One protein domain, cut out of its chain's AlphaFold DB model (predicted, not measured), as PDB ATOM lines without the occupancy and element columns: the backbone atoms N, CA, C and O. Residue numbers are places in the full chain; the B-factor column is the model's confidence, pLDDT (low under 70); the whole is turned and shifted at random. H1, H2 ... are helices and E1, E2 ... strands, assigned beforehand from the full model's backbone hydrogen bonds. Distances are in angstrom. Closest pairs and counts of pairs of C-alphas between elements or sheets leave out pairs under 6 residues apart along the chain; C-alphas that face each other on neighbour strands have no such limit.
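AT A GLANCE: This is residues 135 to 348 of the 611 residues of an uncharacterized protein of Armatimonadetes bacterium (UniProt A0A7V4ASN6). A small sheet of four strands, E1 to E4, has helices H1, H4 and H5 on one face, while a helical hairpin of H7 and H8 lies past its edge strand E4, H7 grazing the sheet. H6 runs from H4 to the turn of that hairpin, a second helical hairpin, H2 and H3, packs on H7 through H3, and residues 135 to 145 of H1 stick out from the body. The printed part has 214 residues, with eight named helices and four named strands in the order H1 H2 H3 H4 H5 E1 H6 E2 E3 E4 H7 H8; the class is mixed, and the sheet, E1 E2 E3 E4, is antiparallel throughout. The whole is compact, with a radius of gyration of the C-alphas of 17.7 A and spans of 53 by 38 by 38 A.

IN THESE COORDINATES: H1, residues 135 to 166, begins at C-alpha 135 (200.601, 21.837, 200.349) and is 46.8 A long. H2 (169 to 176), H3 (180 to 187), H4 (191 to 199) and H5 (203 to 210) follow. E1 is residues 215 to 218; H6, residues 224 to 244, is 30.3 A long. E2 (263 to 267), E3 (283 to 290; 20.6 A) and E4 (301 to 304) come next. H7, residues 309 to 322, is 19.9 A long, and H8, residues 327 to 348, is 31.0 A long and ends at C-alpha 348 (174.937, 9.038, 198.854).

HOW THE PARTS SIT: E2, E3 and E4 form a meander, each strand the antiparallel neighbour of the one before. N 217 and O 264 of E1 and E2 are 3.0 A apart, N 265 and O 288 of E2 and E3 2.8 A, and N 287 and O 301 of E3 and E4 2.8 A. H1 touches H4 with residues 158 to 162 alone, the C-alphas of Thr 158 and Gly 199 being closest at 5.7 A. H5 stands at the sheet's level, at a height of 2.2 A. H4 and H6 touch, closest at the C-alphas of Pro 193 and Asn 229, 4.7 A. H3 touches H7, closest at the C-alphas of Pro 180 and Lys 316, 5.1 A. H7 and H8 run opposite ways at a shallow tilt of 13 degrees, closest at the C-alphas of Val 321 and Pro 327, 5.6 A. H1 and H8 are apart. Every O i to N i+4 pair is within hydrogen-bond range in H1 to H7; in H8 16 of 18 are.

THE WHOLE: The C-alphas of Arg 137 and Ser 247, the two farthest apart, are 53.9 A apart. The printed part has no cut. The links H6 to E2 and E2 to E3 are long. The mean pLDDT of the printed part is 86.9; residues 251 to 253, 271 to 281, 297 to 299 and 345 to 348 are under 70.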
ATOM      1  N   GLU A 135     201.653  20.954 200.867       95.31
ATOM      2  CA  GLU A 135     200.601  21.837 200.349       95.31
ATOM      3  C   GLU A 135     200.675  21.942 198.819       95.31
ATOM      4  O   GLU A 135     199.685  21.696 198.135       95.31
ATOM      5  N   ALA A 136     201.867  22.171 198.260       95.44
ATOM      6  CA  ALA A 136     202.071  22.239 196.814       95.44
ATOM      7  C   ALA A 136     201.807  20.903 196.092       95.44
ATOM      8  O   ALA A 136     201.376  20.908 194.939       95.44
ATOM      9  N   ARG A 137     202.082  19.756 196.731       96.31
ATOM     10  CA  ARG A 137     201.720  18.432 196.196       96.31
ATOM     11  C   ARG A 137     200.218  18.183 196.270       96.31
ATOM     12  O   ARG A 137     199.674  17.640 195.321       96.31
ATOM     13  N   ALA A 138     199.562  18.584 197.359       93.88
ATOM     14  CA  ALA A 138     198.116  18.453 197.508       93.88
ATOM     15  C   ALA A 138     197.370  19.282 196.449       93.88
ATOM     16  O   ALA A 138     196.440  18.771 195.835       93.88
ATOM     17  N   LEU A 139     197.827  20.512 196.179       92.50
ATOM     18  CA  LEU A 139     197.293  21.350 195.099       92.50
ATOM     19  C   LEU A 139     197.466  20.690 193.726       92.50
ATOM     20  O   LEU A 139     196.482  20.500 193.019       92.50
ATOM     21  N   ARG A 140     198.686  20.248 193.387       93.44
ATOM     22  CA  ARG A 140     198.960  19.572 192.107       93.44
ATOM     23  C   ARG A 140     198.157  18.289 191.926       93.44
ATOM     24  O   ARG A 140     197.556  18.094 190.881       93.44
ATOM     25  N   ALA A 141     198.089  17.440 192.951       92.69
ATOM     26  CA  ALA A 141     197.292  16.216 192.902       92.69
ATOM     27  C   ALA A 141     195.809  16.522 192.652       92.69
ATOM     28  O   ALA A 141     195.128  15.787 191.939       92.69
ATOM     29  N   LYS A 142     195.309  17.631 193.207       87.94
ATOM     30  CA  LYS A 142     193.930  18.056 193.008       87.94
ATOM     31  C   LYS A 142     193.690  18.639 191.616       87.94
ATOM     32  O   LYS A 142     192.661  18.347 191.012       87.94
ATOM     33  N   GLU A 143     194.631  19.411 191.082       86.94
ATOM     34  CA  GLU A 143     194.626  19.871 189.687       86.94
ATOM     35  C   GLU A 143     194.666  18.694 188.702       86.94
ATOM     36  O   GLU A 143     193.878  18.657 187.759       86.94
ATOM     37  N   GLU A 144     195.508  17.690 188.954       89.75
ATOM     38  CA  GLU A 144     195.589  16.456 188.163       89.75
ATOM     39  C   GLU A 144     194.287  15.644 188.234       89.75
ATOM     40  O   GLU A 144     193.778  15.208 187.200       89.75
ATOM     41  N   GLU A 145     193.698  15.478 189.425       88.69
ATOM     42  CA  GLU A 145     192.396  14.823 189.598       88.69
ATOM     43  C   GLU A 145     191.302  15.553 188.803       88.69
ATOM     44  O   GLU A 145     190.511  14.912 188.104       88.69
ATOM     45  N   ARG A 146     191.279  16.891 188.867       83.69
ATOM     46  CA  ARG A 146     190.340  17.735 188.113       83.69
ATOM     47  C   ARG A 146     190.532  17.570 186.610       83.69
ATOM     48  O   ARG A 146     189.552  17.339 185.907       83.69
ATOM     49  N   ALA A 147     191.767  17.644 186.119       85.62
ATOM     50  CA  ALA A 147     192.075  17.460 184.705       85.62
ATOM     51  C   ALA A 147     191.667  16.057 184.222       85.62
ATOM     52  O   ALA A 147     191.070  15.917 183.154       85.62
ATOM     53  N   ALA A 148     191.908  15.021 185.030       89.81
ATOM     54  CA  ALA A 148     191.488  13.655 184.731       89.81
ATOM     55  C   ALA A 148     189.958  13.504 184.717       89.81
ATOM     56  O   ALA A 148     189.416  12.846 183.830       89.81
ATOM     57  N   GLN A 149     189.245  14.114 185.670       86.62
ATOM     58  CA  GLN A 149     187.780  14.110 185.690       86.62
ATOM     59  C   GLN A 149     187.202  14.839 184.478       86.62
ATOM     60  O   GLN A 149     186.313  14.303 183.818       86.62
ATOM     61  N   LEU A 150     187.736  16.016 184.156       86.94
ATOM     62  CA  LEU A 150     187.333  16.798 182.996       86.94
ATOM     63  C   LEU A 150     187.554  16.012 181.699       86.94
ATOM     64  O   LEU A 150     186.654  15.938 180.865       86.94
ATOM     65  N   ARG A 151     188.712  15.353 181.561       90.44
ATOM     66  CA  ARG A 151     189.019  14.489 180.416       90.44
ATOM     67  C   ARG A 151     188.028  13.336 180.289       90.44
ATOM     68  O   ARG A 151     187.461  13.159 179.220       90.44
ATOM     69  N   ARG A 152     187.743  12.621 181.384       90.81
ATOM     70  CA  ARG A 152     186.731  11.549 181.393       90.81
ATOM     71  C   ARG A 152     185.355  12.049 180.958       90.81
ATOM     72  O   ARG A 152     184.681  11.359 180.199       90.81
ATOM     73  N   GLY A 153     184.944  13.228 181.419       90.06
ATOM     74  CA  GLY A 153     183.674  13.833 181.021       90.06
ATOM     75  C   GLY A 153     183.622  14.157 179.525       90.06
ATOM     76  O   GLY A 153     182.638  13.838 178.861       90.06
ATOM     77  N   TRP A 154     184.706  14.698 178.960       90.88
ATOM     78  CA  TRP A 154     184.841  14.923 177.515       90.88
ATOM     79  C   TRP A 154     184.857  13.623 176.701       90.88
ATOM     80  O   TRP A 154     184.175  13.535 175.679       90.88
ATOM     81  N   ASP A 155     185.584  12.601 177.153       91.31
ATOM     82  CA  ASP A 155     185.634  11.287 176.500       91.31
ATOM     83  C   ASP A 155     184.246  10.628 176.506       91.31
ATOM     84  O   ASP A 155     183.798  10.075 175.501       91.31
ATOM     85  N   THR A 156     183.524  10.747 177.622       92.38
ATOM     86  CA  THR A 156     182.145  10.267 177.762       92.38
ATOM     87  C   THR A 156     181.217  11.021 176.814       92.38
ATOM     88  O   THR A 156     180.507  10.392 176.036       92.38
ATOM     89  N   LEU A 157     181.261  12.359 176.818       91.56
ATOM     90  CA  LEU A 157     180.454  13.204 175.935       91.56
ATOM     91  C   LEU A 157     180.676  12.857 174.462       91.56
ATOM     92  O   LEU A 157     179.724  12.572 173.742       91.56
ATOM     93  N   THR A 158     181.928  12.837 174.015       90.50
ATOM     94  CA  THR A 158     182.264  12.544 172.615       90.50
ATOM     95  C   THR A 158     181.856  11.127 172.214       90.50
ATOM     96  O   THR A 158     181.294  10.946 171.133       90.50
ATOM     97  N   SER A 159     182.035  10.141 173.097       91.62
ATOM     98  CA  SER A 159     181.594   8.762 172.864       91.62
ATOM     99  C   SER A 159     180.069   8.656 172.768       91.62
ATOM    100  O   SER A 159     179.557   8.063 171.820       91.62
ATOM    101  N   SER A 160     179.325   9.278 173.689       90.81
ATOM    102  CA  SER A 160     177.857   9.300 173.658       90.81
ATOM    103  C   SER A 160     177.316   9.941 172.378       90.81
ATOM    104  O   SER A 160     176.359   9.438 171.791       90.81
ATOM    105  N   LEU A 161     177.946  11.023 171.908       90.50
ATOM    106  CA  LEU A 161     177.560  11.683 170.660       90.50
ATOM    107  C   LEU A 161     177.876  10.834 169.425       90.50
ATOM    108  O   LEU A 161     177.065  10.782 168.500       90.50
ATOM    109  N   ALA A 162     179.020  10.148 169.413       90.38
ATOM    110  CA  ALA A 162     179.383   9.241 168.329       90.38
ATOM    111  C   ALA A 162     178.420   8.047 168.232       90.38
ATOM    112  O   ALA A 162     178.052   7.651 167.128       90.38
ATOM    113  N   GLU A 163     177.981   7.489 169.363       91.75
ATOM    114  CA  GLU A 163     176.970   6.427 169.376       91.75
ATOM    115  C   GLU A 163     175.611   6.932 168.893       91.75
ATOM    116  O   GLU A 163     174.983   6.285 168.057       91.75
ATOM    117  N   LEU A 164     175.188   8.128 169.318       89.44
ATOM    118  CA  LEU A 164     173.937   8.723 168.848       89.44
ATOM    119  C   LEU A 164     173.909   8.901 167.321       89.44
ATOM    120  O   LEU A 164     172.883   8.658 166.692       89.44
ATOM    121  N   GLN A 165     175.038   9.277 166.711       87.75
ATOM    122  CA  GLN A 165     175.154   9.414 165.254       87.75
ATOM    123  C   GLN A 165     175.036   8.083 164.496       87.75
ATOM    124  O   GLN A 165     174.713   8.090 163.308       87.75
ATOM    125  N   LYS A 166     175.302   6.948 165.154       91.44
ATOM    126  CA  LYS A 166     175.189   5.606 164.560       91.44
ATOM    127  C   LYS A 166     173.785   5.016 164.684       91.44
ATOM    128  O   LYS A 166     173.473   4.072 163.961       91.44
ATOM    129  N   MET A 167     172.957   5.534 165.591       91.38
ATOM    130  CA  MET A 167     171.612   5.014 165.830       91.38
ATOM    131  C   MET A 167     170.675   5.319 164.657       91.38
ATOM    132  O   MET A 167     170.658   6.418 164.101       91.38
ATOM    133  N   SER A 168     169.836   4.347 164.311       92.12
ATOM    134  CA  SER A 168     168.742   4.556 163.366       92.12
ATOM    135  C   SER A 168     167.675   5.501 163.946       92.12
ATOM    136  O   SER A 168     167.512   5.580 165.167       92.12
ATOM    137  N   PRO A 169     166.863   6.174 163.107       88.12
ATOM    138  CA  PRO A 169     165.774   7.032 163.585       88.12
ATOM    139  C   PRO A 169     164.806   6.340 164.564       88.12
ATOM    140  O   PRO A 169     164.327   6.973 165.506       88.12
ATOM    141  N   SER A 170     164.550   5.039 164.383       89.62
ATOM    142  CA  SER A 170     163.706   4.236 165.281       89.62
ATOM    143  C   SER A 170     164.369   3.914 166.622       89.62
ATOM    144  O   SER A 170     163.696   3.870 167.650       89.62
ATOM    145  N   GLU A 171     165.684   3.693 166.643       91.06
ATOM    146  CA  GLU A 171     166.425   3.474 167.892       91.06
ATOM    147  C   GLU A 171     166.527   4.767 168.690       91.06
ATOM    148  O   GLU A 171     166.311   4.759 169.903       91.06
ATOM    149  N   ILE A 172     166.761   5.881 167.998       85.00
ATOM    150  CA  ILE A 172     166.699   7.221 168.572       85.00
ATOM    151  C   ILE A 172     165.335   7.445 169.227       85.00
ATOM    152  O   ILE A 172     165.280   7.886 170.368       85.00
ATOM    153  N   GLU A 173     164.233   7.113 168.546       82.19
ATOM    154  CA  GLU A 173     162.883   7.250 169.101       82.19
ATOM    155  C   GLU A 173     162.686   6.445 170.386       82.19
ATOM    156  O   GLU A 173     162.205   6.979 171.385       82.19
ATOM    157  N   LYS A 174     163.099   5.175 170.376       89.62
ATOM    158  CA  LYS A 174     162.983   4.296 171.540       89.62
ATOM    159  C   LYS A 174     163.846   4.775 172.708       89.62
ATOM    160  O   LYS A 174     163.411   4.723 173.854       89.62
ATOM    161  N   THR A 175     165.058   5.241 172.429       84.88
ATOM    162  CA  THR A 175     166.024   5.633 173.465       84.88
ATOM    163  C   THR A 175     165.704   7.016 174.029       84.88
ATOM    164  O   THR A 175     165.798   7.224 175.235       84.88
ATOM    165  N   ALA A 176     165.211   7.931 173.193       81.44
ATOM    166  CA  ALA A 176     164.719   9.243 173.607       81.44
ATOM    167  C   ALA A 176     163.558   9.161 174.614       81.44
ATOM    168  O   ALA A 176     163.399  10.061 175.428       81.44
ATOM    169  N   GLN A 177     162.758   8.088 174.601       83.31
ATOM    170  CA  GLN A 177     161.714   7.877 175.615       83.31
ATOM    171  C   GLN A 177     162.283   7.517 176.996       83.31
ATOM    172  O   GLN A 177     161.615   7.738 178.003       83.31
ATOM    173  N   ALA A 178     163.494   6.953 177.049       86.69
ATOM    174  CA  ALA A 178     164.147   6.519 178.280       86.69
ATOM    175  C   ALA A 178     165.154   7.548 178.828       86.69
ATOM    176  O   ALA A 178     165.388   7.575 180.034       86.69
ATOM    177  N   ASP A 179     165.730   8.392 177.964       88.88
ATOM    178  CA  ASP A 179     166.741   9.387 178.334       88.88
ATOM    179  C   ASP A 179     166.415  10.780 177.747       88.88
ATOM    180  O   ASP A 179     166.556  10.996 176.534       88.88
ATOM    181  N   PRO A 180     166.030  11.758 178.595       85.81
ATOM    182  CA  PRO A 180     165.754  13.129 178.170       85.81
ATOM    183  C   PRO A 180     166.921  13.806 177.446       85.81
ATOM    184  O   PRO A 180     166.696  14.661 176.588       85.81
ATOM    185  N   LEU A 181     168.167  13.439 177.761       87.88
ATOM    186  CA  LEU A 181     169.336  14.016 177.105       87.88
ATOM    187  C   LEU A 181     169.443  13.558 175.651       87.88
ATOM    188  O   LEU A 181     169.743  14.368 174.777       87.88
ATOM    189  N   LEU A 182     169.147  12.289 175.372       87.06
ATOM    190  CA  LEU A 182     169.130  11.768 174.004       87.06
ATOM    191  C   LEU A 182     167.933  12.303 173.217       87.06
ATOM    192  O   LEU A 182     168.063  12.590 172.028       87.06
ATOM    193  N   GLN A 183     166.793  12.525 173.878       87.81
ATOM    194  CA  GLN A 183     165.664  13.228 173.266       87.81
ATOM    195  C   GLN A 183     166.053  14.644 172.829       87.81
ATOM    196  O   GLN A 183     165.802  15.020 171.680       87.81
ATOM    197  N   PHE A 184     166.698  15.399 173.720       91.38
ATOM    198  CA  PHE A 184     167.232  16.722 173.417       91.38
ATOM    199  C   PHE A 184     168.237  16.656 172.260       91.38
ATOM    200  O   PHE A 184     168.062  17.315 171.238       91.38
ATOM    201  N   ALA A 185     169.251  15.800 172.373       91.00
ATOM    202  CA  ALA A 185     170.316  15.672 171.389       91.00
ATOM    203  C   ALA A 185     169.815  15.282 169.990       91.00
ATOM    204  O   ALA A 185     170.387  15.710 168.995       91.00
ATOM    205  N   ALA A 186     168.759  14.479 169.882       88.56
ATOM    206  CA  ALA A 186     168.342  13.953 168.588       88.56
ATOM    207  C   ALA A 186     167.207  14.734 167.915       88.56
ATOM    208  O   ALA A 186     167.157  14.807 166.685       88.56
ATOM    209  N   ARG A 187     166.267  15.276 168.699       86.81
ATOM    210  CA  ARG A 187     165.001  15.825 168.178       86.81
ATOM    211  C   ARG A 187     164.848  17.319 168.388       86.81
ATOM    212  O   ARG A 187     164.080  17.949 167.664       86.81
ATOM    213  N   ASP A 188     165.534  17.875 169.375       92.62
ATOM    214  CA  ASP A 188     165.316  19.259 169.758       92.62
ATOM    215  C   ASP A 188     165.970  20.230 168.750       92.62
ATOM    216  O   ASP A 188     167.124  20.013 168.358       92.62
ATOM    217  N   PRO A 189     165.276  21.309 168.329       92.62
ATOM    218  CA  PRO A 189     165.834  22.319 167.427       92.62
ATOM    219  C   PRO A 189     167.099  23.005 167.955       92.62
ATOM    220  O   PRO A 189     167.878  23.519 167.160       92.62
ATOM    221  N   VAL A 190     167.315  23.014 169.273       93.75
ATOM    222  CA  VAL A 190     168.549  23.479 169.918       93.75
ATOM    223  C   VAL A 190     169.512  22.308 170.101       93.75
ATOM    224  O   VAL A 190     170.683  22.404 169.737       93.75
ATOM    225  N   GLY A 191     169.032  21.185 170.637       92.94
ATOM    226  CA  GLY A 191     169.895  20.069 171.030       92.94
ATOM    227  C   GLY A 191     170.586  19.347 169.878       92.94
ATOM    228  O   GLY A 191     171.775  19.037 169.981       92.94
ATOM    229  N   ARG A 192     169.908  19.152 168.743       93.81
ATOM    230  CA  ARG A 192     170.504  18.518 167.556       93.81
ATOM    231  C   ARG A 192     171.692  19.299 166.986       93.81
ATOM    232  O   ARG A 192     172.779  18.727 166.895       93.81
ATOM    233  N   PRO A 193     171.556  20.586 166.618       95.00
ATOM    234  CA  PRO A 193     172.704  21.346 166.131       95.00
ATOM    235  C   PRO A 193     173.783  21.553 167.205       95.00
ATOM    236  O   PRO A 193     174.969  21.531 166.882       95.00
ATOM    237  N   TYR A 194     173.403  21.679 168.481       93.56
ATOM    238  CA  TYR A 194     174.344  21.777 169.599       93.56
ATOM    239  C   TYR A 194     175.249  20.545 169.727       93.56
ATOM    240  O   TYR A 194     176.475  20.652 169.778       93.56
ATOM    241  N   THR A 195     174.653  19.357 169.735       91.81
ATOM    242  CA  THR A 195     175.395  18.097 169.840       91.81
ATOM    243  C   THR A 195     176.207  17.795 168.587       91.81
ATOM    244  O   THR A 195     177.346  17.346 168.697       91.81
ATOM    245  N   ALA A 196     175.692  18.118 167.399       93.06
ATOM    246  CA  ALA A 196     176.457  18.020 166.160       93.06
ATOM    247  C   ALA A 196     177.676  18.963 166.157       93.06
ATOM    248  O   ALA A 196     178.753  18.576 165.699       93.06
ATOM    249  N   LEU A 197     177.539  20.176 166.705       93.62
ATOM    250  CA  LEU A 197     178.654  21.104 166.892       93.62
ATOM    251  C   LEU A 197     179.701  20.516 167.847       93.62
ATOM    252  O   LEU A 197     180.869  20.432 167.470       93.62
ATOM    253  N   ILE A 198     179.300  20.044 169.031       92.00
ATOM    254  CA  ILE A 198     180.222  19.458 170.019       92.00
ATOM    255  C   ILE A 198     180.929  18.218 169.483       92.00
ATOM    256  O   ILE A 198     182.148  18.124 169.593       92.00
ATOM    257  N   GLY A 199     180.193  17.287 168.875       90.19
ATOM    258  CA  GLY A 199     180.765  16.056 168.325       90.19
ATOM    259  C   GLY A 199     181.759  16.306 167.187       90.19
ATOM    260  O   GLY A 199     182.533  15.423 166.836       90.19
ATOM    261  N   SER A 200     181.755  17.515 166.622       90.12
ATOM    262  CA  SER A 200     182.693  17.944 165.587       90.12
ATOM    263  C   SER A 200     183.896  18.736 166.123       90.12
ATOM    264  O   SER A 200     184.799  19.065 165.347       90.12
ATOM    265  N   LEU A 201     183.932  19.053 167.424       86.81
ATOM    266  CA  LEU A 201     185.086  19.700 168.045       86.81
ATOM    267  C   LEU A 201     186.267  18.724 168.010       86.81
ATOM    268  O   LEU A 201     186.222  17.637 168.581       86.81
ATOM    269  N   GLY A 202     187.326  19.101 167.296       87.25
ATOM    270  CA  GLY A 202     188.515  18.265 167.172       87.25
ATOM    271  C   GLY A 202     189.318  18.173 168.481       87.25
ATOM    272  O   GLY A 202     189.121  18.988 169.386       87.25
ATOM    273  N   PRO A 203     190.303  17.258 168.560       89.56
ATOM    274  CA  PRO A 203     191.138  17.068 169.752       89.56
ATOM    275  C   PRO A 203     191.824  18.346 170.253       89.56
ATOM    276  O   PRO A 203     191.985  18.529 171.452       89.56
ATOM    277  N   ALA A 204     192.173  19.269 169.349       91.19
ATOM    278  CA  ALA A 204     192.792  20.547 169.702       91.19
ATOM    279  C   ALA A 204     191.916  21.417 170.623       91.19
ATOM    280  O   ALA A 204     192.443  22.139 171.467       91.19
ATOM    281  N   VAL A 205     190.588  21.339 170.487       90.62
ATOM    282  CA  VAL A 205     189.652  22.072 171.350       90.62
ATOM    283  C   VAL A 205     189.679  21.497 172.760       90.62
ATOM    284  O   VAL A 205     189.782  22.243 173.731       90.62
ATOM    285  N   ILE A 206     189.635  20.167 172.859       88.62
ATOM    286  CA  ILE A 206     189.650  19.442 174.130       88.62
ATOM    287  C   ILE A 206     190.972  19.707 174.858       88.62
ATOM    288  O   ILE A 206     190.950  20.107 176.015       88.62
ATOM    289  N   GLU A 207     192.113  19.580 174.180       91.50
ATOM    290  CA  GLU A 207     193.431  19.851 174.777       91.50
ATOM    291  C   GLU A 207     193.586  21.317 175.221       91.50
ATOM    292  O   GLU A 207     194.166  21.594 176.274       91.50
ATOM    293  N   SER A 208     193.012  22.271 174.478       91.38
ATOM    294  CA  SER A 208     192.959  23.671 174.916       91.38
ATOM    295  C   SER A 208     192.174  23.803 176.224       91.38
ATOM    296  O   SER A 208     192.693  24.332 177.201       91.38
ATOM    297  N   VAL A 209     190.958  23.258 176.283       89.31
ATOM    298  CA  VAL A 209     190.111  23.317 177.484       89.31
ATOM    299  C   VAL A 209     190.774  22.624 178.681       89.31
ATOM    300  O   VAL A 209     190.782  23.180 179.777       89.31
ATOM    301  N   LEU A 210     191.376  21.449 178.479       86.75
ATOM    302  CA  LEU A 210     192.074  20.693 179.526       86.75
ATOM    303  C   LEU A 210     193.314  21.416 180.064       86.75
ATOM    304  O   LEU A 210     193.652  21.249 181.232       86.75
ATOM    305  N   SER A 211     193.974  22.233 179.241       87.94
ATOM    306  CA  SER A 211     195.112  23.067 179.656       87.94
ATOM    307  C   SER A 211     194.696  24.419 180.253       87.94
ATOM    308  O   SER A 211     195.543  25.288 180.473       87.94
ATOM    309  N   GLY A 212     193.395  24.622 180.500       86.69
ATOM    310  CA  GLY A 212     192.848  25.889 180.993       86.69
ATOM    311  C   GLY A 212     192.894  27.018 179.956       86.69
ATOM    312  O   GLY A 212     192.667  28.178 180.292       86.69
ATOM    313  N   GLN A 213     193.193  26.701 178.696       89.50
ATOM    314  CA  GLN A 213     193.277  27.663 177.608       89.50
ATOM    315  C   GLN A 213     191.961  27.749 176.846       89.50
ATOM    316  O   GLN A 213     191.254  26.768 176.606       89.50
ATOM    317  N   GLU A 214     191.646  28.952 176.391       90.44
ATOM    318  CA  GLU A 214     190.506  29.167 175.519       90.44
ATOM    319  C   GLU A 214     190.847  28.826 174.067       90.44
ATOM    320  O   GLU A 214     191.768  29.396 173.481       90.44
ATOM    321  N   TYR A 215     190.036  27.964 173.458       94.19
ATOM    322  CA  TYR A 215     190.096  27.714 172.027       94.19
ATOM    323  C   TYR A 215     189.298  28.782 171.279       94.19
ATOM    324  O   TYR A 215     188.145  29.053 171.623       94.19
ATOM    325  N   ARG A 216     189.886  29.371 170.234       93.19
ATOM    326  CA  ARG A 216     189.248  30.403 169.406       93.19
ATOM    327  C   ARG A 216     189.347  30.057 167.936       93.19
ATOM    328  O   ARG A 216     190.422  29.718 167.446       93.19
ATOM    329  N   VAL A 217     188.242  30.212 167.219       94.44
ATOM    330  CA  VAL A 217     188.214  30.033 165.769       94.44
ATOM    331  C   VAL A 217     187.221  31.009 165.130       94.44
ATOM    332  O   VAL A 217     186.057  31.059 165.538       94.44
ATOM    333  N   PRO A 218     187.648  31.807 164.132       94.06
ATOM    334  CA  PRO A 218     186.721  32.608 163.343       94.06
ATOM    335  C   PRO A 218     185.691  31.712 162.654       94.06
ATOM    336  O   PRO A 218     186.038  30.649 162.136       94.06
ATOM    337  N   PHE A 219     184.435  32.144 162.597       94.75
ATOM    338  CA  PHE A 219     183.338  31.369 162.019       94.75
ATOM    339  C   PHE A 219     183.633  30.920 160.583       94.75
ATOM    340  O   PHE A 219     183.469  29.753 160.244       94.75
ATOM    341  N   ASN A 220     184.171  31.819 159.758       95.56
ATOM    342  CA  ASN A 220     184.535  31.532 158.367       95.56
ATOM    343  C   ASN A 220     185.705  30.538 158.203       95.56
ATOM    344  O   ASN A 220     185.989  30.108 157.085       95.56
ATOM    345  N   ARG A 221     186.394  30.174 159.292       95.69
ATOM    346  CA  ARG A 221     187.436  29.135 159.324       95.69
ATOM    347  C   ARG A 221     186.910  27.781 159.785       95.69
ATOM    348  O   ARG A 221     187.640  26.798 159.685       95.69
ATOM    349  N   LEU A 222     185.673  27.714 160.269       95.12
ATOM    350  CA  LEU A 222     185.033  26.451 160.610       95.12
ATOM    351  C   LEU A 222     184.729  25.641 159.339       95.12
ATOM    352  O   LEU A 222     184.418  26.229 158.301       95.12
ATOM    353  N   PRO A 223     184.746  24.302 159.396       95.69
ATOM    354  CA  PRO A 223     184.194  23.463 158.339       95.69
ATOM    355  C   PRO A 223     182.728  23.827 158.022       95.69
ATOM    356  O   PRO A 223     181.979  24.139 158.953       95.69
ATOM    357  N   PRO A 224     182.264  23.718 156.761       96.19
ATOM    358  CA  PRO A 224     180.904  24.112 156.373       96.19
ATOM    359  C   PRO A 224     179.789  23.463 157.208       96.19
ATOM    360  O   PRO A 224     178.826  24.126 157.577       96.19
ATOM    361  N   ALA A 225     179.945  22.189 157.580       94.94
ATOM    362  CA  ALA A 225     178.986  21.506 158.449       94.94
ATOM    363  C   ALA A 225     178.904  22.142 159.851       94.94
ATOM    364  O   ALA A 225     177.819  22.276 160.405       94.94
ATOM    365  N   GLN A 226     180.034  22.585 160.411       95.00
ATOM    366  CA  GLN A 226     180.072  23.257 161.715       95.00
ATOM    367  C   GLN A 226     179.476  24.662 161.643       95.00
ATOM    368  O   GLN A 226     178.782  25.078 162.569       95.00
ATOM    369  N   GLN A 227     179.706  25.371 160.531       96.19
ATOM    370  CA  GLN A 227     179.071  26.661 160.262       96.19
ATOM    371  C   GLN A 227     177.543  26.526 160.255       96.19
ATOM    372  O   GLN A 227     176.866  27.262 160.973       96.19
ATOM    373  N   GLN A 228     177.015  25.541 159.519       96.50
ATOM    374  CA  GLN A 228     175.578  25.275 159.462       96.50
ATOM    375  C   GLN A 228     175.018  24.872 160.829       96.50
ATOM    376  O   GLN A 228     174.020  25.435 161.266       96.50
ATOM    377  N   ASN A 229     175.682  23.957 161.545       95.50
ATOM    378  CA  ASN A 229     175.255  23.550 162.886       95.50
ATOM    379  C   ASN A 229     175.185  24.749 163.838       95.50
ATOM    380  O   ASN A 229     174.244  24.868 164.614       95.50
ATOM    381  N   LEU A 230     176.147  25.670 163.774       94.69
ATOM    382  CA  LEU A 230     176.103  26.858 164.616       94.69
ATOM    383  C   LEU A 230     174.956  27.804 164.231       94.69
ATOM    384  O   LEU A 230     174.283  28.337 165.110       94.69
ATOM    385  N   GLN A 231     174.707  28.005 162.937       94.81
ATOM    386  CA  GLN A 231     173.578  28.811 162.462       94.81
ATOM    387  C   GLN A 231     172.231  28.221 162.901       94.81
ATOM    388  O   GLN A 231     171.381  28.946 163.426       94.81
ATOM    389  N   ASP A 232     172.070  26.907 162.756       95.31
ATOM    390  CA  ASP A 232     170.884  26.167 163.183       95.31
ATOM    391  C   ASP A 232     170.685  26.267 164.701       95.31
ATOM    392  O   ASP A 232     169.576  26.544 165.156       95.31
ATOM    393  N   LEU A 233     171.764  26.124 165.483       94.50
ATOM    394  CA  LEU A 233     171.741  26.296 166.937       94.50
ATOM    395  C   LEU A 233     171.220  27.685 167.316       94.50
ATOM    396  O   LEU A 233     170.306  27.810 168.129       94.50
ATOM    397  N   MET A 234     171.763  28.733 166.697       92.12
ATOM    398  CA  MET A 234     171.354  30.111 166.969       92.12
ATOM    399  C   MET A 234     169.899  30.376 166.580       92.12
ATOM    400  O   MET A 234     169.192  31.092 167.289       92.12
ATOM    401  N   SER A 235     169.427  29.773 165.488       92.38
ATOM    402  CA  SER A 235     168.018  29.824 165.095       92.38
ATOM    403  C   SER A 235     167.117  29.147 166.136       92.38
ATOM    404  O   SER A 235     166.160  29.762 166.614       92.38
ATOM    405  N   GLY A 236     167.460  27.926 166.558       92.88
ATOM    406  CA  GLY A 236     166.717  27.183 167.578       92.88
ATOM    407  C   GLY A 236     166.656  27.924 168.915       92.88
ATOM    408  O   GLY A 236     165.603  27.991 169.546       92.88
ATOM    409  N   LEU A 237     167.758  28.554 169.326       91.00
ATOM    410  CA  LEU A 237     167.814  29.335 170.561       91.00
ATOM    411  C   LEU A 237     166.929  30.572 170.505       91.00
ATOM    412  O   LEU A 237     166.217  30.839 171.466       91.00
ATOM    413  N   ARG A 238     166.920  31.311 169.389       89.44
ATOM    414  CA  ARG A 238     166.002  32.449 169.222       89.44
ATOM    415  C   ARG A 238     164.549  32.013 169.363       89.44
ATOM    416  O   ARG A 238     163.787  32.691 170.043       89.44
ATOM    417  N   GLN A 239     164.180  30.875 168.777       91.12
ATOM    418  CA  GLN A 239     162.833  30.319 168.920       91.12
ATOM    419  C   GLN A 239     162.532  29.946 170.377       91.12
ATOM    420  O   GLN A 239     161.454  30.258 170.878       91.12
ATOM    421  N   LEU A 240     163.486  29.327 171.078       90.69
ATOM    422  CA  LEU A 240     163.343  29.007 172.497       90.69
ATOM    423  C   LEU A 240     163.175  30.278 173.347       90.69
ATOM    424  O   LEU A 240     162.251  30.353 174.151       90.69
ATOM    425  N   PHE A 241     164.005  31.305 173.141       89.50
ATOM    426  CA  PHE A 241     163.898  32.586 173.851       89.50
ATOM    427  C   PHE A 241     162.576  33.302 173.574       89.50
ATOM    428  O   PHE A 241     161.983  33.841 174.502       89.50
ATOM    429  N   GLN A 242     162.072  33.258 172.339       89.31
ATOM    430  CA  GLN A 242     160.753  33.800 171.997       89.31
ATOM    431  C   GLN A 242     159.615  33.072 172.722       89.31
ATOM    432  O   GLN A 242     158.638  33.707 173.106       89.31
ATOM    433  N   LYS A 243     159.737  31.756 172.944       89.88
ATOM    434  CA  LYS A 243     158.777  31.002 173.767       89.88
ATOM    435  C   LYS A 243     158.879  31.374 175.247       89.88
ATOM    436  O   LYS A 243     157.854  31.483 175.909       89.88
ATOM    437  N   MET A 244     160.099  31.563 175.759       87.81
ATOM    438  CA  MET A 244     160.345  31.925 177.162       87.81
ATOM    439  C   MET A 244     159.899  33.345 177.502       87.81
ATOM    440  O   MET A 244     159.423  33.593 178.604       87.81
ATOM    441  N   ASP A 245     160.039  34.268 176.557       88.31
ATOM    442  CA  ASP A 245     159.597  35.645 176.695       88.31
ATOM    443  C   ASP A 245     158.883  36.109 175.417       88.31
ATOM    444  O   ASP A 245     159.488  36.744 174.541       88.31
ATOM    445  N   PRO A 246     157.568  35.844 175.320       84.94
ATOM    446  CA  PRO A 246     156.757  36.281 174.190       84.94
ATOM    447  C   PRO A 246     156.723  37.803 174.016       84.94
ATOM    448  O   PRO A 246     156.367  38.284 172.943       84.94
ATOM    449  N   SER A 247     157.104  38.580 175.044       85.94
ATOM    450  CA  SER A 247     157.183  40.041 174.944       85.94
ATOM    451  C   SER A 247     158.321  40.517 174.033       85.94
ATOM    452  O   SER A 247     158.394  41.703 173.714       85.94
ATOM    453  N   GLY A 248     159.211  39.607 173.618       78.19
ATOM    454  CA  GLY A 248     160.326  39.887 172.719       78.19
ATOM    455  C   GLY A 248     161.488  40.623 173.383       78.19
ATOM    456  O   GLY A 248     162.500  40.865 172.727       78.19
ATOM    457  N   ARG A 249     161.402  40.946 174.682       79.50
ATOM    458  CA  ARG A 249     162.471  41.657 175.400       79.50
ATOM    459  C   ARG A 249     163.729  40.798 175.532       79.50
ATOM    460  O   ARG A 249     164.832  41.327 175.425       79.50
ATOM    461  N   ALA A 250     163.578  39.485 175.703       70.81
ATOM    462  CA  ALA A 250     164.687  38.536 175.770       70.81
ATOM    463  C   ALA A 250     165.225  38.093 174.395       70.81
ATOM    464  O   ALA A 250     166.278  37.465 174.326       70.81
ATOM    465  N   GLY A 251     164.536  38.409 173.292       64.69
ATOM    466  CA  GLY A 251     164.925  37.958 171.949       64.69
ATOM    467  C   GLY A 251     166.152  38.669 171.369       64.69
ATOM    468  O   GLY A 251     166.735  38.182 170.401       64.69
ATOM    469  N   GLY A 252     166.555  39.796 171.966       67.88
ATOM    470  CA  GLY A 252     167.492  40.729 171.344       67.88
ATOM    471  C   GLY A 252     166.851  41.439 170.148       67.88
ATOM    472  O   GLY A 252     165.778  41.063 169.677       67.88
ATOM    473  N   ASP A 253     167.497  42.499 169.671       69.31
ATOM    474  CA  ASP A 253     167.098  43.122 168.410       69.31
ATOM    475  C   ASP A 253     167.213  42.074 167.286       69.31
ATOM    476  O   ASP A 253     168.173  41.298 167.263       69.31
ATOM    477  N   GLN A 254     166.254  42.020 166.357       72.69
ATOM    478  CA  GLN A 254     166.250  41.046 165.246       72.69
ATOM    479  C   GLN A 254     167.333  41.344 164.194       72.69
ATOM    480  O   GLN A 254     167.255  40.883 163.056       72.69
ATOM    481  N   THR A 255     168.348  42.120 164.567       84.00
ATOM    482  CA  THR A 255     169.507  42.425 163.745       84.00
ATOM    483  C   THR A 255     170.132  41.137 163.232       84.00
ATOM    484  O   THR A 255     170.432  40.210 163.994       84.00
ATOM    485  N   GLU A 256     170.299  41.085 161.914       90.00
ATOM    486  CA  GLU A 256     170.989  40.003 161.234       90.00
ATOM    487  C   GLU A 256     172.419  39.888 161.780       90.00
ATOM    488  O   GLU A 256     173.092  40.893 162.002       90.00
ATOM    489  N   VAL A 257     172.862  38.658 162.050       90.62
ATOM    490  CA  VAL A 257     174.213  38.401 162.566       90.62
ATOM    491  C   VAL A 257     175.184  38.458 161.398       90.62
ATOM    492  O   VAL A 257     175.056  37.672 160.457       90.62
ATOM    493  N   ASP A 258     176.190  39.324 161.484       92.81
ATOM    494  CA  ASP A 258     177.305  39.337 160.546       92.81
ATOM    495  C   ASP A 258     178.281  38.208 160.899       92.81
ATOM    496  O   ASP A 258     179.270  38.360 161.624       92.81
ATOM    497  N   TRP A 259     177.995  37.031 160.347       93.38
ATOM    498  CA  TRP A 259     178.786  35.818 160.534       93.38
ATOM    499  C   TRP A 259     180.261  35.964 160.140       93.38
ATOM    500  O   TRP A 259     181.090  35.190 160.615       93.38
ATOM    501  N   SER A 260     180.625  36.953 159.316       91.94
ATOM    502  CA  SER A 260     182.026  37.193 158.952       91.94
ATOM    503  C   SER A 260     182.865  37.711 160.127       91.94
ATOM    504  O   SER A 260     184.082  37.512 160.146       91.94
ATOM    505  N   ARG A 261     182.211  38.316 161.127       89.38
ATOM    506  CA  ARG A 261     182.829  38.868 162.341       89.38
ATOM    507  C   ARG A 261     182.752  37.921 163.530       89.38
ATOM    508  O   ARG A 261     183.399  38.160 164.549       89.38
ATOM    509  N   VAL A 262     181.977  36.844 163.420       91.06
ATOM    510  CA  VAL A 262     181.754  35.914 164.526       91.06
ATOM    511  C   VAL A 262     183.004  35.081 164.796       91.06
ATOM    512  O   VAL A 262     183.585  34.476 163.898       91.06
ATOM    513  N   THR A 263     183.387  35.005 166.067       91.25
ATOM    514  CA  THR A 263     184.408  34.090 166.585       91.25
ATOM    515  C   THR A 263     183.768  33.135 167.577       91.25
ATOM    516  O   THR A 263     183.162  33.573 168.564       91.25
ATOM    517  N   VAL A 264     183.925  31.836 167.319       93.50
ATOM    518  CA  VAL A 264     183.548  30.772 168.250       93.50
ATOM    519  C   VAL A 264     184.658  30.604 169.269       93.50
ATOM    520  O   VAL A 264     185.840  30.534 168.926       93.50
ATOM    521  N   ARG A 265     184.257  30.544 170.533       93.56
ATOM    522  CA  ARG A 265     185.129  30.373 171.683       93.56
ATOM    523  C   ARG A 265     184.701  29.119 172.418       93.56
ATOM    524  O   ARG A 265     183.517  28.957 172.689       93.56
ATOM    525  N   VAL A 266     185.645  28.257 172.755       93.94
ATOM    526  CA  VAL A 266     185.409  27.172 173.705       93.94
ATOM    527  C   VAL A 266     186.329  27.408 174.886       93.94
ATOM    528  O   VAL A 266     187.550  27.346 174.756       93.94
ATOM    529  N   SER A 267     185.734  27.753 176.018       91.56
ATOM    530  CA  SER A 267     186.453  28.095 177.239       91.56
ATOM    531  C   SER A 267     186.338  26.941 178.237       91.56
ATOM    532  O   SER A 267     185.305  26.258 178.259       91.56
ATOM    533  N   PRO A 268     187.349  26.732 179.099       89.31
ATOM    534  CA  PRO A 268     187.171  25.877 180.261       89.31
ATOM    535  C   PRO A 268     186.022  26.389 181.125       89.31
ATOM    536  O   PRO A 268     185.649  27.567 181.084       89.31
ATOM    537  N   ALA A 269     185.440  25.480 181.900       84.62
ATOM    538  CA  ALA A 269     184.460  25.854 182.899       84.62
ATOM    539  C   ALA A 269     185.102  26.906 183.830       84.62
ATOM    540  O   ALA A 269     186.239  26.689 184.258       84.62
ATOM    541  N   PRO A 270     184.438  28.047 184.108       74.25
ATOM    542  CA  PRO A 270     185.051  29.117 184.884       74.25
ATOM    543  C   PRO A 270     185.602  28.595 186.210       74.25
ATOM    544  O   PRO A 270     184.916  27.845 186.919       74.25
ATOM    545  N   GLU A 271     186.823  29.009 186.543       64.75
ATOM    546  CA  GLU A 271     187.449  28.706 187.829       64.75
ATOM    547  C   GLU A 271     186.504  29.161 188.955       64.75
ATOM    548  O   GLU A 271     186.006  30.288 188.980       64.75
ATOM    549  N   GLY A 272     186.149  28.224 189.834       61.56
ATOM    550  CA  GLY A 272     185.172  28.411 190.912       61.56
ATOM    551  C   GLY A 272     183.751  27.934 190.589       61.56
ATOM    552  O   GLY A 272     183.068  27.468 191.492       61.56
ATOM    553  N   VAL A 273     183.313  27.937 189.323       63.53
ATOM    554  CA  VAL A 273     182.017  27.351 188.907       63.53
ATOM    555  C   VAL A 273     182.165  25.852 188.669       63.53
ATOM    556  O   VAL A 273     181.372  25.071 189.184       63.53
ATOM    557  N   ALA A 274     183.235  25.449 187.978       50.50
ATOM    558  CA  ALA A 274     183.615  24.044 187.802       50.50
ATOM    559  C   ALA A 274     183.928  23.338 189.134       50.50
ATOM    560  O   ALA A 274     183.867  22.116 189.243       50.50
ATOM    561  N   HIS A 275     184.328  24.128 190.133       47.91
ATOM    562  CA  HIS A 275     184.800  23.668 191.442       47.91
ATOM    563  C   HIS A 275     183.753  23.838 192.535       47.91
ATOM    564  O   HIS A 275     183.899  23.287 193.625       47.91
ATOM    565  N   SER A 276     182.699  24.607 192.259       52.59
ATOM    566  CA  SER A 276     181.584  24.691 193.171       52.59
ATOM    567  C   SER A 276     180.905  23.335 193.169       52.59
ATOM    568  O   SER A 276     180.246  22.954 192.207       52.59
ATOM    569  N   GLU A 277     180.999  22.612 194.281       50.06
ATOM    570  CA  GLU A 277     180.145  21.445 194.513       50.06
ATOM    571  C   GLU A 277     178.642  21.806 194.465       50.06
ATOM    572  O   GLU A 277     177.809  20.907 194.497       50.06
ATOM    573  N   MET A 278     178.269  23.097 194.371       42.47
ATOM    574  CA  MET A 278     176.896  23.518 194.053       42.47
ATOM    575  C   MET A 278     176.507  23.279 192.586       42.47
ATOM    576  O   MET A 278     175.327  23.367 192.267       42.47
ATOM    577  N   ILE A 279     177.452  22.968 191.696       58.41
ATOM    578  CA  ILE A 279     177.187  22.404 190.364       58.41
ATOM    579  C   ILE A 279     178.012  21.109 190.249       58.41
ATOM    580  O   ILE A 279     179.077  21.105 189.631       58.41
ATOM    581  N   PRO A 280     177.582  20.010 190.898       55.56
ATOM    582  CA  PRO A 280     178.372  18.800 191.041       55.56
ATOM    583  C   PRO A 280     178.749  18.236 189.673       55.56
ATOM    584  O   PRO A 280     177.902  17.723 188.944       55.56
ATOM    585  N   GLY A 281     180.037  18.343 189.342       62.28
ATOM    586  CA  GLY A 281     180.743  17.518 188.357       62.28
ATOM    587  C   GLY A 281     180.218  17.528 186.922       62.28
ATOM    588  O   GLY A 281     180.641  16.679 186.150       62.28
ATOM    589  N   GLY A 282     179.308  18.436 186.566       82.00
ATOM    590  CA  GLY A 282     178.601  18.380 185.289       82.00
ATOM    591  C   GLY A 282     179.094  19.348 184.226       82.00
ATOM    592  O   GLY A 282     178.801  19.122 183.067       82.00
ATOM    593  N   LEU A 283     179.806  20.424 184.568       90.44
ATOM    594  CA  LEU A 283     180.216  21.443 183.594       90.44
ATOM    595  C   LEU A 283     181.628  21.159 183.063       90.44
ATOM    596  O   LEU A 283     182.608  21.281 183.792       90.44
ATOM    597  N   LEU A 284     181.726  20.826 181.779       91.38
ATOM    598  CA  LEU A 284     182.973  20.539 181.064       91.38
ATOM    599  C   LEU A 284     183.580  21.774 180.384       91.38
ATOM    600  O   LEU A 284     184.755  21.781 180.022       91.38
ATOM    601  N   GLY A 285     182.792  22.823 180.168       92.69
ATOM    602  CA  GLY A 285     183.246  24.015 179.458       92.69
ATOM    603  C   GLY A 285     182.106  24.931 179.061       92.69
ATOM    604  O   GLY A 285     180.955  24.709 179.430       92.69
ATOM    605  N   MET A 286     182.428  25.960 178.285       93.00
ATOM    606  CA  MET A 286     181.459  26.896 177.723       93.00
ATOM    607  C   MET A 286     181.754  27.121 176.240       93.00
ATOM    608  O   MET A 286     182.899  27.380 175.880       93.00
ATOM    609  N   ILE A 287     180.731  27.090 175.386       93.44
ATOM    610  CA  ILE A 287     180.818  27.562 173.997       93.44
ATOM    611  C   ILE A 287     180.305  28.996 173.956       93.44
ATOM    612  O   ILE A 287     179.110  29.221 174.091       93.44
ATOM    613  N   GLY A 288     181.185  29.973 173.781       91.88
ATOM    614  CA  GLY A 288     180.832  31.379 173.617       91.88
ATOM    615  C   GLY A 288     180.884  31.822 172.159       91.88
ATOM    616  O   GLY A 288     181.696  31.328 171.379       91.88
ATOM    617  N   LEU A 289     180.066  32.813 171.805       91.25
ATOM    618  CA  LEU A 289     180.188  33.540 170.543       91.25
ATOM    619  C   LEU A 289     180.566  34.998 170.810       91.25
ATOM    620  O   LEU A 289     180.178  35.598 171.815       91.25
ATOM    621  N   SER A 290     181.375  35.574 169.928       87.00
ATOM    622  CA  SER A 290     181.855  36.952 170.059       87.00
ATOM    623  C   SER A 290     182.107  37.596 168.699       87.00
ATOM    624  O   SER A 290     182.079  36.903 167.689       87.00
ATOM    625  N   GLY A 291     182.338  38.910 168.684       83.25
ATOM    626  CA  GLY A 291     182.673  39.685 167.484       83.25
ATOM    627  C   GLY A 291     181.491  40.406 166.826       83.25
ATOM    628  O   GLY A 291     181.703  41.442 166.203       83.25
ATOM    629  N   ASP A 292     180.256  39.943 167.051       85.12
ATOM    630  CA  ASP A 292     179.037  40.583 166.543       85.12
ATOM    631  C   ASP A 292     178.142  41.136 167.685       85.12
ATOM    632  O   ASP A 292     177.848  40.409 168.644       85.12
ATOM    633  N   PRO A 293     177.700  42.413 167.636       80.94
ATOM    634  CA  PRO A 293     176.826  43.013 168.650       80.94
ATOM    635  C   PRO A 293     175.450  42.349 168.817       80.94
ATOM    636  O   PRO A 293     174.916  42.372 169.928       80.94
ATOM    637  N   ALA A 294     174.890  41.738 167.771       84.44
ATOM    638  CA  ALA A 294     173.613  41.022 167.820       84.44
ATOM    639  C   ALA A 294     173.686  39.764 168.708       84.44
ATOM    640  O   ALA A 294     172.665  39.245 169.154       84.44
ATOM    641  N   LEU A 295     174.895  39.287 169.029       82.75
ATOM    642  CA  LEU A 295     175.122  38.119 169.886       82.75
ATOM    643  C   LEU A 295     175.229  38.452 171.385       82.75
ATOM    644  O   LEU A 295     175.432  37.551 172.196       82.75
ATOM    645  N   ARG A 296     175.065  39.722 171.791       71.88
ATOM    646  CA  ARG A 296     175.256  40.170 173.190       71.88
ATOM    647  C   ARG A 296     174.412  39.423 174.230       71.88
ATOM    648  O   ARG A 296     174.847  39.309 175.370       71.88
ATOM    649  N   MET A 297     173.236  38.926 173.851       66.88
ATOM    650  CA  MET A 297     172.310  38.220 174.753       66.88
ATOM    651  C   MET A 297     172.670  36.736 174.947       66.88
ATOM    652  O   MET A 297     172.197  36.108 175.887       66.88
ATOM    653  N   MET A 298     173.524  36.173 174.086       68.00
ATOM    654  CA  MET A 298     173.900  34.756 174.085       68.00
ATOM    655  C   MET A 298     175.407  34.623 174.316       68.00
ATOM    656  O   MET A 298     176.176  34.294 173.416       68.00
ATOM    657  N   SER A 299     175.842  34.930 175.540       65.19
ATOM    658  CA  SER A 299     177.268  34.990 175.884       65.19
ATOM    659  C   SER A 299     177.949  33.620 175.992       65.19
ATOM    660  O   SER A 299     179.176  33.559 175.921       65.19
ATOM    661  N   GLY A 300     177.188  32.528 176.117       85.06
ATOM    662  CA  GLY A 300     177.706  31.177 175.928       85.06
ATOM    663  C   GLY A 300     176.780  30.049 176.379       85.06
ATOM    664  O   GLY A 300     175.823  30.270 177.118       85.06
ATOM    665  N   PHE A 301     177.098  28.834 175.935       88.94
ATOM    666  CA  PHE A 301     176.355  27.598 176.174       88.94
ATOM    667  C   PHE A 301     177.181  26.644 177.036       88.94
ATOM    668  O   PHE A 301     178.344  26.404 176.698       88.94
ATOM    669  N   PRO A 302     176.625  26.097 178.127       92.00
ATOM    670  CA  PRO A 302     177.358  25.180 178.983       92.00
ATOM    671  C   PRO A 302     177.551  23.833 178.296       92.00
ATOM    672  O   PRO A 302     176.577  23.198 177.906       92.00
ATOM    673  N   ILE A 303     178.798  23.377 178.207       93.19
ATOM    674  CA  ILE A 303     179.146  22.016 177.799       93.19
ATOM    675  C   ILE A 303     179.009  21.136 179.023       93.19
ATOM    676  O   ILE A 303     179.730  21.340 179.996       93.19
ATOM    677  N   LEU A 304     178.077  20.189 178.988       92.25
ATOM    678  CA  LEU A 304     177.760  19.366 180.144       92.25
ATOM    679  C   LEU A 304     178.178  17.911 179.939       92.25
ATOM    680  O   LEU A 304     178.062  17.379 178.836       92.25
ATOM    681  N   ASP A 305     178.631  17.276 181.016       91.06
ATOM    682  CA  ASP A 305     178.821  15.835 181.093       91.06
ATOM    683  C   ASP A 305     177.451  15.162 180.924       91.06
ATOM    684  O   ASP A 305     176.545  15.429 181.723       91.06
ATOM    685  N   PRO A 306     177.270  14.295 179.914       90.19
ATOM    686  CA  PRO A 306     175.981  13.665 179.654       90.19
ATOM    687  C   PRO A 306     175.500  12.763 180.801       90.19
ATOM    688  O   PRO A 306     174.310  12.472 180.911       90.19
ATOM    689  N   THR A 307     176.405  12.316 181.673       89.25
ATOM    690  CA  THR A 307     176.064  11.479 182.829       89.25
ATOM    691  C   THR A 307     175.551  12.290 184.013       89.25
ATOM    692  O   THR A 307     174.885  11.724 184.883       89.25
ATOM    693  N   SER A 308     175.799  13.604 184.026       88.88
ATOM    694  CA  SER A 308     175.381  14.496 185.103       88.88
ATOM    695  C   SER A 308     173.863  14.641 185.153       88.88
ATOM    696  O   SER A 308     173.205  14.915 184.147       88.88
ATOM    697  N   ASP A 309     173.302  14.551 186.355       89.06
ATOM    698  CA  ASP A 309     171.881  14.811 186.591       89.06
ATOM    699  C   ASP A 309     171.492  16.246 186.205       89.06
ATOM    700  O   ASP A 309     170.408  16.467 185.673       89.06
ATOM    701  N   VAL A 310     172.413  17.211 186.340       87.56
ATOM    702  CA  VAL A 310     172.203  18.597 185.886       87.56
ATOM    703  C   VAL A 310     171.972  18.648 184.371       87.56
ATOM    704  O   VAL A 310     171.067  19.345 183.913       87.56
ATOM    705  N   ALA A 311     172.744  17.885 183.590       89.75
ATOM    706  CA  ALA A 311     172.585  17.818 182.138       89.75
ATOM    707  C   ALA A 311     171.226  17.233 181.747       89.75
ATOM    708  O   ALA A 311     170.529  17.792 180.900       89.75
ATOM    709  N   LYS A 312     170.815  16.147 182.412       91.44
ATOM    710  CA  LYS A 312     169.522  15.487 182.177       91.44
ATOM    711  C   LYS A 312     168.347  16.390 182.543       91.44
ATOM    712  O   LYS A 312     167.393  16.497 181.774       91.44
ATOM    713  N   THR A 313     168.423  17.071 183.684       91.19
ATOM    714  CA  THR A 313     167.398  18.013 184.149       91.19
ATOM    715  C   THR A 313     167.264  19.214 183.207       91.19
ATOM    716  O   THR A 313     166.142  19.573 182.845       91.19
ATOM    717  N   LEU A 314     168.375  19.788 182.731       90.88
ATOM    718  CA  LEU A 314     168.350  20.870 181.736       90.88
ATOM    719  C   LEU A 314     167.788  20.406 180.388       90.88
ATOM    720  O   LEU A 314     166.926  21.076 179.823       90.88
ATOM    721  N   ALA A 315     168.218  19.243 179.894       91.94
ATOM    722  CA  ALA A 315     167.703  18.668 178.654       91.94
ATOM    723  C   ALA A 315     166.186  18.432 178.725       91.94
ATOM    724  O   ALA A 315     165.446  18.846 177.831       91.94
ATOM    725  N   LYS A 316     165.709  17.852 179.834       92.81
ATOM    726  CA  LYS A 316     164.282  17.660 180.119       92.81
ATOM    727  C   LYS A 316     163.523  18.989 180.117       92.81
ATOM    728  O   LYS A 316     162.445  19.062 179.534       92.81
ATOM    729  N   ALA A 317     164.068  20.037 180.736       93.06
ATOM    730  CA  ALA A 317     163.439  21.355 180.757       93.06
ATOM    731  C   ALA A 317     163.298  21.949 179.345       93.06
ATOM    732  O   ALA A 317     162.205  22.366 178.966       93.06
ATOM    733  N   VAL A 318     164.364  21.920 178.536       92.50
ATOM    734  CA  VAL A 318     164.331  22.457 177.162       92.50
ATOM    735  C   VAL A 318     163.312  21.716 176.297       92.50
ATOM    736  O   VAL A 318     162.502  22.355 175.627       92.50
ATOM    737  N   VAL A 319     163.288  20.382 176.370       91.06
ATOM    738  CA  VAL A 319     162.324  19.552 175.633       91.06
ATOM    739  C   VAL A 319     160.879  19.925 175.988       91.06
ATOM    740  O   VAL A 319     160.047  20.066 175.092       91.06
ATOM    741  N   ARG A 320     160.573  20.125 177.276       94.06
ATOM    742  CA  ARG A 320     159.224  20.482 177.749       94.06
ATOM    743  C   ARG A 320     158.784  21.865 177.284       94.06
ATOM    744  O   ARG A 320     157.677  22.012 176.767       94.06
ATOM    745  N   VAL A 321     159.665  22.862 177.379       93.94
ATOM    746  CA  VAL A 321     159.387  24.205 176.840       93.94
ATOM    747  C   VAL A 321     159.150  24.134 175.333       93.94
ATOM    748  O   VAL A 321     158.228  24.757 174.804       93.94
ATOM    749  N   ASN A 322     159.933  23.328 174.614       89.38
ATOM    750  CA  ASN A 322     159.740  23.174 173.180       89.38
ATOM    751  C   ASN A 322     158.444  22.453 172.804       89.38
ATOM    752  O   ASN A 322     157.868  22.805 171.771       89.38
ATOM    753  N   ALA A 323     157.955  21.556 173.663       90.69
ATOM    754  CA  ALA A 323     156.638  20.932 173.566       90.69
ATOM    755  C   ALA A 323     155.466  21.884 173.897       90.69
ATOM    756  O   ALA A 323     154.311  21.493 173.750       90.69
ATOM    757  N   GLY A 324     155.748  23.133 174.290       93.94
ATOM    758  CA  GLY A 324     154.741  24.162 174.555       93.94
ATOM    759  C   GLY A 324     154.284  24.241 176.011       93.94
ATOM    760  O   GLY A 324     153.295  24.916 176.287       93.94
ATOM    761  N   GLU A 325     154.974  23.572 176.939       96.31
ATOM    762  CA  GLU A 325     154.732  23.779 178.367       96.31
ATOM    763  C   GLU A 325     155.157  25.187 178.804       96.31
ATOM    764  O   GLU A 325     156.094  25.767 178.250       96.31
ATOM    765  N   ASP A 326     154.476  25.717 179.823       94.50
ATOM    766  CA  ASP A 326     154.775  27.033 180.380       94.50
ATOM    767  C   ASP A 326     156.226  27.095 180.908       94.50
ATOM    768  O   ASP A 326     156.580  26.340 181.823       94.50
ATOM    769  N   PRO A 327     157.074  27.992 180.367       92.25
ATOM    770  CA  PRO A 327     158.475  28.091 180.751       92.25
ATOM    771  C   PRO A 327     158.676  28.326 182.245       92.25
ATOM    772  O   PRO A 327     159.555  27.707 182.844       92.25
ATOM    773  N   GLN A 328     157.859  29.183 182.862       91.94
ATOM    774  CA  GLN A 328     158.013  29.526 184.271       91.94
ATOM    775  C   GLN A 328     157.804  28.293 185.161       91.94
ATOM    776  O   GLN A 328     158.665  27.975 185.981       91.94
ATOM    777  N   SER A 329     156.724  27.545 184.937       95.50
ATOM    778  CA  SER A 329     156.447  26.284 185.633       95.50
ATOM    779  C   SER A 329     157.565  25.249 185.443       95.50
ATOM    780  O   SER A 329     158.012  24.618 186.408       95.50
ATOM    781  N   VAL A 330     158.075  25.103 184.210       94.25
ATOM    782  CA  VAL A 330     159.184  24.185 183.909       94.25
ATOM    783  C   VAL A 330     160.445  24.574 184.688       94.25
ATOM    784  O   VAL A 330     161.059  23.704 185.310       94.25
ATOM    785  N   PHE A 331     160.820  25.856 184.713       90.25
ATOM    786  CA  PHE A 331     162.006  26.327 185.437       90.25
ATOM    787  C   PHE A 331     161.854  26.252 186.960       90.25
ATOM    788  O   PHE A 331     162.816  25.909 187.646       90.25
ATOM    789  N   GLU A 332     160.662  26.500 187.505       92.56
ATOM    790  CA  GLU A 332     160.388  26.314 188.934       92.56
ATOM    791  C   GLU A 332     160.542  24.846 189.351       92.56
ATOM    792  O   GLU A 332     161.158  24.544 190.377       92.56
ATOM    793  N   GLN A 333     160.025  23.912 188.546       94.31
ATOM    794  CA  GLN A 333     160.217  22.483 188.787       94.31
ATOM    795  C   GLN A 333     161.687  22.082 188.655       94.31
ATOM    796  O   GLN A 333     162.197  21.368 189.517       94.31
ATOM    797  N   MET A 334     162.369  22.563 187.616       92.62
ATOM    798  CA  MET A 334     163.795  22.328 187.402       92.62
ATOM    799  C   MET A 334     164.622  22.802 188.605       92.62
ATOM    800  O   MET A 334     165.493  22.075 189.073       92.62
ATOM    801  N   GLY A 335     164.309  23.981 189.154       89.44
ATOM    802  CA  GLY A 335     164.953  24.508 190.357       89.44
ATOM    803  C   GLY A 335     164.769  23.599 191.576       89.44
ATOM    804  O   GLY A 335     165.722  23.385 192.324       89.44
ATOM    805  N   ARG A 336     163.581  23.003 191.753       91.25
ATOM    806  CA  ARG A 336     163.330  22.014 192.817       91.25
ATOM    807  C   ARG A 336     164.119  20.718 192.601       91.25
ATOM    808  O   ARG A 336     164.844  20.316 193.506       91.25
ATOM    809  N   GLU A 337     164.039  20.119 191.409       90.19
ATOM    810  CA  GLU A 337     164.756  18.876 191.056       90.19
ATOM    811  C   GLU A 337     166.281  19.050 191.199       90.19
ATOM    812  O   GLU A 337     166.977  18.187 191.741       90.19
ATOM    813  N   MET A 338     166.810  20.201 190.776       86.25
ATOM    814  CA  MET A 338     168.226  20.527 190.913       86.25
ATOM    815  C   MET A 338     168.615  20.664 192.390       86.25
ATOM    816  O   MET A 338     169.592  20.056 192.816       86.25
ATOM    817  N   MET A 339     167.828  21.365 193.212       83.56
ATOM    818  CA  MET A 339     168.081  21.459 194.658       83.56
ATOM    819  C   MET A 339     168.012  20.102 195.374       83.56
ATOM    820  O   MET A 339     168.785  19.863 196.303       83.56
ATOM    821  N   GLU A 340     167.118  19.207 194.960       85.44
ATOM    822  CA  GLU A 340     167.044  17.837 195.478       85.44
ATOM    823  C   GLU A 340     168.278  17.021 195.096       85.44
ATOM    824  O   GLU A 340     168.886  16.397 195.964       85.44
ATOM    825  N   THR A 341     168.708  17.102 193.838       81.56
ATOM    826  CA  THR A 341     169.928  16.450 193.339       81.56
ATOM    827  C   THR A 341     171.161  16.927 194.108       81.56
ATOM    828  O   THR A 341     171.962  16.118 194.583       81.56
ATOM    829  N   LEU A 342     171.279  18.243 194.320       77.12
ATOM    830  CA  LEU A 342     172.354  18.852 195.108       77.12
ATOM    831  C   LEU A 342     172.359  18.363 196.560       77.12
ATOM    832  O   LEU A 342     173.420  18.140 197.139       77.12
ATOM    833  N   ARG A 343     171.177  18.160 197.152       76.12
ATOM    834  CA  ARG A 343     171.042  17.607 198.507       76.12
ATOM    835  C   ARG A 343     171.337  16.105 198.562       76.12
ATOM    836  O   ARG A 343     171.914  15.652 199.547       76.12
ATOM    837  N   GLY A 344     170.947  15.344 197.540       74.50
ATOM    838  CA  GLY A 344     171.092  13.888 197.473       74.50
ATOM    839  C   GLY A 344     172.523  13.427 197.192       74.50
ATOM    840  O   GLY A 344     173.007  12.506 197.852       74.50
ATOM    841  N   GLY A 345     173.236  14.105 196.285       69.75
ATOM    842  CA  GLY A 345     174.625  13.777 195.936       69.75
ATOM    843  C   GLY A 345     175.614  13.931 197.099       69.75
ATOM    844  O   GLY A 345     176.610  13.213 197.164       69.75
ATOM    845  N   ALA A 346     175.317  14.818 198.056       63.41
ATOM    846  CA  ALA A 346     176.086  14.942 199.293       63.41
ATOM    847  C   ALA A 346     175.858  13.757 200.254       63.41
ATOM    848  O   ALA A 346     176.764  13.383 200.993       63.41
ATOM    849  N   SER A 347     174.668  13.147 200.223       60.56
ATOM    850  CA  SER A 347     174.274  12.078 201.146       60.56
ATOM    851  C   SER A 347     174.730  10.691 200.681       60.56
ATOM    852  O   SER A 347     175.138   9.881 201.506       60.56
ATOM    853  N   SER A 348     174.696  10.398 199.376       57.62
ATOM    854  CA  SER A 348     174.937   9.038 198.854       57.62
ATOM    855  C   SER A 348     176.378   8.543 199.020       57.62
ATOM    856  O   SER A 348     176.608   7.340 199.118       57.62
TER     857      SER A 348